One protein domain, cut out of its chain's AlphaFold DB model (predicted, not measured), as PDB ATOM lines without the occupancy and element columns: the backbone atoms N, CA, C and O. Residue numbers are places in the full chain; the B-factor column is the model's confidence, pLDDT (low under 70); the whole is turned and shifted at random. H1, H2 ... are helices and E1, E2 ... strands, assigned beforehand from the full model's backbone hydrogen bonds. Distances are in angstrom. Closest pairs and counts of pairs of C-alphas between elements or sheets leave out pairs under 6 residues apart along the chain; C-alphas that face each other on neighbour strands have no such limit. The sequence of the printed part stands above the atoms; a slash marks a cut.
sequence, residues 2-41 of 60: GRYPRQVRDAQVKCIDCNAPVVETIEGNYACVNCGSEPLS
ATOM      1  N   GLY A   2     154.657 142.328 154.686       64.44
ATOM      2  CA  GLY A   2     154.635 142.045 156.129       64.44
ATOM      3  C   GLY A   2     153.283 141.504 156.605       64.44
ATOM      4  O   GLY A   2     152.245 142.054 156.242       64.44
ATOM      5  N   ARG A   3     153.325 140.446 157.427       81.25
ATOM      6  CA  ARG A   3     152.155 139.699 157.937       81.25
ATOM      7  C   ARG A   3     151.161 140.535 158.748       81.25
ATOM      8  O   ARG A   3     150.001 140.161 158.829       81.25
ATOM      9  N   TYR A   4     151.605 141.650 159.325       84.94
ATOM     10  CA  TYR A   4     150.806 142.462 160.246       84.94
ATOM     11  C   TYR A   4     150.589 143.889 159.718       84.94
ATOM     12  O   TYR A   4     151.439 144.381 158.958       84.94
ATOM     13  N   PRO A   5     149.503 144.581 160.121       90.31
ATOM     14  CA  PRO A   5     149.324 146.014 159.875       90.31
ATOM     15  C   PRO A   5     150.515 146.819 160.401       90.31
ATOM     16  O   PRO A   5     151.137 146.413 161.382       90.31
ATOM     17  N   ARG A   6     150.843 147.964 159.781       89.56
ATOM     18  CA  ARG A   6     152.026 148.755 160.187       89.56
ATOM     19  C   ARG A   6     152.027 149.092 161.677       89.56
ATOM     20  O   ARG A   6     153.022 148.836 162.331       89.56
ATOM     21  N   GLN A   7     150.894 149.547 162.203       89.44
ATOM     22  CA  GLN A   7     150.749 149.902 163.619       89.44
ATOM     23  C   GLN A   7     151.136 148.749 164.560       89.44
ATOM     24  O   GLN A   7     151.748 148.966 165.594       89.44
ATOM     25  N   VAL A   8     150.854 147.505 164.166       90.62
ATOM     26  CA  VAL A   8     151.194 146.303 164.942       90.62
ATOM     27  C   VAL A   8     152.679 145.934 164.780       90.62
ATOM     28  O   VAL A   8     153.297 145.344 165.669       90.62
ATOM     29  N   ARG A   9     153.310 146.303 163.659       89.31
ATOM     30  CA  ARG A   9     154.759 146.122 163.461       89.31
ATOM     31  C   ARG A   9     155.581 147.032 164.358       89.31
ATOM     32  O   ARG A   9     156.630 146.582 164.801       89.31
ATOM     33  N   ASP A  10     155.064 148.202 164.698       90.56
ATOM     34  CA  ASP A  10     155.717 149.152 165.602       90.56
ATOM     35  C   ASP A  10     155.406 148.857 167.086       90.56
ATOM     36  O   ASP A  10     155.561 149.717 167.946       90.56
ATOM     37  N   ALA A  11     154.961 147.631 167.405       90.50
ATOM     38  CA  ALA A  11     154.725 147.208 168.784       90.50
ATOM     39  C   ALA A  11     155.992 147.328 169.644       90.50
ATOM     40  O   ALA A  11     157.064 146.866 169.250       90.50
ATOM     41  N   GLN A  12     155.822 147.878 170.848       89.94
ATOM     42  CA  GLN A  12     156.886 148.093 171.831       89.94
ATOM     43  C   GLN A  12     157.511 146.783 172.335       89.94
ATOM     44  O   GLN A  12     158.690 146.752 172.676       89.94
ATOM     45  N   VAL A  13     156.729 145.699 172.363       90.50
ATOM     46  CA  VAL A  13     157.157 144.376 172.825       90.50
ATOM     47  C   VAL A  13     157.140 143.387 171.658       90.50
ATOM     48  O   VAL A  13     156.172 143.315 170.890       90.50
ATOM     49  N   LYS A  14     158.221 142.611 171.532       90.69
ATOM     50  CA  LYS A  14     158.415 141.584 170.503       90.69
ATOM     51  C   LYS A  14     158.799 140.250 171.124       90.69
ATOM     52  O   LYS A  14     159.505 140.196 172.122       90.69
ATOM     53  N   CYS A  15     158.352 139.170 170.494       91.50
ATOM     54  CA  CYS A  15     158.807 137.826 170.811       91.50
ATOM     55  C   CYS A  15     160.243 137.647 170.314       91.50
ATOM     56  O   CYS A  15     160.524 137.947 169.155       91.50
ATOM     57  N   ILE A  16     161.122 137.131 171.171       90.06
ATOM     58  CA  ILE A  16     162.542 136.927 170.859       90.06
ATOM     59  C   ILE A  16     162.712 135.922 169.712       90.06
ATOM     60  O   ILE A  16     163.463 136.187 168.777       90.06
ATOM     61  N   ASP A  17     161.953 134.823 169.725       90.81
ATOM     62  CA  ASP A  17     162.118 133.737 168.750       90.81
ATOM     63  C   ASP A  17     161.606 134.106 167.353       90.81
ATOM     64  O   ASP A  17     162.208 133.778 166.335       90.81
ATOM     65  N   CYS A  18     160.457 134.784 167.294       90.69
ATOM     66  CA  CYS A  18     159.757 135.056 166.036       90.69
ATOM     67  C   CYS A  18     159.931 136.490 165.526       90.69
ATOM     68  O   CYS A  18     159.472 136.799 164.423       90.69
ATOM     69  N   ASN A  19     160.475 137.391 166.349       90.69
ATOM     70  CA  ASN A  19     160.425 138.844 166.154       90.69
ATOM     71  C   ASN A  19     159.006 139.368 165.823       90.69
ATOM     72  O   ASN A  19     158.806 140.362 165.118       90.69
ATOM     73  N   ALA A  20     157.989 138.650 166.300       92.75
ATOM     74  CA  ALA A  20     156.592 138.967 166.072       92.75
ATOM     75  C   ALA A  20     156.063 139.879 167.194       92.75
ATOM     76  O   ALA A  20     156.589 139.845 168.308       92.75
ATOM     77  N   PRO A  21     155.035 140.698 166.917       93.56
ATOM     78  CA  PRO A  21     154.341 141.483 167.936       93.56
ATOM     79  C   PRO A  21     153.820 140.613 169.084       93.56
ATOM     80  O   PRO A  21     153.423 139.464 168.881       93.56
ATOM     81  N   VAL A  22     153.800 141.187 170.280       93.69
ATOM     82  CA  VAL A  22     153.246 140.571 171.491       93.69
ATOM     83  C   VAL A  22     152.028 141.377 171.919       93.69
ATOM     84  O   VAL A  22     152.018 142.599 171.760       93.69
ATOM     85  N   VAL A  23     151.004 140.697 172.427       92.31
ATOM     86  CA  VAL A  23     149.765 141.309 172.928       92.31
ATOM     87  C   VAL A  23     149.522 140.896 174.375       92.31
ATOM     88  O   VAL A  23     149.906 139.796 174.768       92.31
ATOM     89  N   GLU A  24     148.894 141.774 175.150       92.69
ATOM     90  CA  GLU A  24     148.377 141.452 176.481       92.69
ATOM     91  C   GLU A  24     147.042 140.705 176.338       92.69
ATOM     92  O   GLU A  24     146.175 141.093 175.548       92.69
ATOM     93  N   THR A  25     146.896 139.590 177.045       90.81
ATOM     94  CA  THR A  25     145.676 138.787 177.092       90.81
ATOM     95  C   THR A  25     144.705 139.363 178.121       90.81
ATOM     96  O   THR A  25     145.065 140.181 178.962       90.81
ATOM     97  N   ILE A  26     143.454 138.897 178.106       94.00
ATOM     98  CA  ILE A  26     142.438 139.314 179.091       94.00
ATOM     99  C   ILE A  26     142.782 138.913 180.536       94.00
ATOM    100  O   ILE A  26     142.172 139.418 181.471       94.00
ATOM    101  N   GLU A  27     143.738 138.000 180.709       92.00
ATOM    102  CA  GLU A  27     144.228 137.527 182.007       92.00
ATOM    103  C   GLU A  27     145.443 138.335 182.497       92.00
ATOM    104  O   GLU A  27     145.976 138.042 183.563       92.00
ATOM    105  N   GLY A  28     145.890 139.344 181.734       89.62
ATOM    106  CA  GLY A  28     147.059 140.172 182.057       89.62
ATOM    107  C   GLY A  28     148.407 139.538 181.693       89.62
ATOM    108  O   GLY A  28     149.457 140.053 182.073       89.62
ATOM    109  N   ASN A  29     148.399 138.424 180.955       89.69
ATOM    110  CA  ASN A  29     149.614 137.763 180.475       89.69
ATOM    111  C   ASN A  29     149.989 138.265 179.081       89.69
ATOM    112  O   ASN A  29     149.158 138.786 178.347       89.69
ATOM    113  N   TYR A  30     151.240 138.077 178.671       91.38
ATOM    114  CA  TYR A  30     151.706 138.506 177.353       91.38
ATOM    115  C   TYR A  30     151.937 137.310 176.441       91.38
ATOM    116  O   TYR A  30     152.720 136.431 176.782       91.38
ATOM    117  N   ALA A  31     151.338 137.317 175.249       93.38
ATOM    118  CA  ALA A  31     151.451 136.223 174.285       93.38
ATOM    119  C   ALA A  31     151.915 136.701 172.901       93.38
ATOM    120  O   ALA A  31     151.476 137.730 172.374       93.38
ATOM    121  N   CYS A  32     152.812 135.933 172.278       93.69
ATOM    122  CA  CYS A  32     153.238 136.156 170.899       93.69
ATOM    123  C   CYS A  32     152.113 135.819 169.912       93.69
ATOM    124  O   CYS A  32     151.648 134.681 169.864       93.69
ATOM    125  N   VAL A  33     151.763 136.753 169.020       92.62
ATOM    126  CA  VAL A  33     150.682 136.537 168.034       92.62
ATOM    127  C   VAL A  33     151.004 135.483 166.966       92.62
ATOM    128  O   VAL A  33     150.119 135.080 166.218       92.62
ATOM    129  N   ASN A  34     152.272 135.073 166.843       93.94
ATOM    130  CA  ASN A  34     152.709 134.113 165.828       93.94
ATOM    131  C   ASN A  34     152.901 132.696 166.379       93.94
ATOM    132  O   ASN A  34     152.438 131.749 165.755       93.94
ATOM    133  N   CYS A  35     153.615 132.541 167.499       93.44
ATOM    134  CA  CYS A  35     153.954 131.228 168.066       93.44
ATOM    135  C   CYS A  35     153.261 130.921 169.398       93.44
ATOM    136  O   CYS A  35     153.380 129.802 169.879       93.44
ATOM    137  N   GLY A  36     152.569 131.886 170.007       91.81
ATOM    138  CA  GLY A  36     151.880 131.697 171.285       91.81
ATOM    139  C   GLY A  36     152.785 131.653 172.517       91.81
ATOM    140  O   GLY A  36     152.261 131.628 173.622       91.81
ATOM    141  N   SER A  37     154.115 131.684 172.363       90.38
ATOM    142  CA  SER A  37     155.038 131.748 173.500       90.38
ATOM    143  C   SER A  37     154.770 132.990 174.346       90.38
ATOM    144  O   SER A  37     154.504 134.055 173.782       90.38
ATOM    145  N   GLU A  38     154.915 132.860 175.663       85.62
ATOM    146  CA  GLU A  38     154.877 133.970 176.618       85.62
ATOM    147  C   GLU A  38     156.284 134.573 176.738       85.62
ATOM    148  O   GLU A  38     157.141 134.022 177.430       85.62
ATOM    149  N   PRO A  39     156.598 135.659 176.005       72.94
ATOM    150  CA  PRO A  39     157.976 136.120 175.857       72.94
ATOM    151  C   PRO A  39     158.403 137.052 176.995       72.94
ATOM    152  O   PRO A  39     159.579 137.390 177.108       72.94
ATOM    153  N   LEU A  40     157.449 137.490 177.817       70.38
ATOM    154  CA  LEU A  40     157.692 138.250 179.026       70.38
ATOM    155  C   LEU A  40     157.400 137.333 180.205       70.38
ATOM    156  O   LEU A  40     156.252 137.174 180.606       70.38
ATOM    157  N   SER A  41     158.445 136.756 180.794       61.25
ATOM    158  CA  SER A  41     158.338 136.382 182.199       61.25
ATOM    159  C   SER A  41     158.110 137.679 182.959       61.25
ATOM    160  O   SER A  41     158.903 138.613 182.792       61.25
TER     161      SER A  41
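What this domain is: This is residues 2 to 41 of the 60 residues of an uncharacterized protein of Halorussus sp. MSC15.2 (UniProt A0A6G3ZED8). This domain has little regular structure: a small strand hairpin, E1 and E2, lies toward one end of the long axis and a short helix, H1, toward the other, with the looping residues 10 to 21 joining them. The printed part has 40 residues, with H1, E1, E2 in chain order and a two-stranded antiparallel sheet, E1 - E2. The class is mixed, with 10 residues in named elements. It is compact, with a radius of gyration of the C-alphas of 9.5 A and spans of 27 by 20 by 14 A.

Where its parts are: Find C-alpha 6 at (152.026, 148.755, 160.187); there H1, residues 6 to 9, begins, 5.0 A long. E1, residues 22 to 24, and E2, residues 30 to 32, each run 7.0 A; E2 ends at C-alpha 32, (153.238, 136.156, 170.899).

How they stand to each other: Look at the hairpin E1 and E2: antiparallel at 148 degrees, C-alphas 22 and 32 face each other at 4.5 A, and N 31 and O 23 are within hydrogen-bond range at 2.9 A. H1 and E2 are apart. H1 is too short for an O i to N i+4 pair; its one O i to N i+3 pair is within range.

The domain as a whole: The C-alphas farthest apart, of Gly 2 and Glu 27, are 28.3 A apart. The printed part has no cut. The link from H1 to E1 is long. Residues 2 and 41 have pLDDT under 70.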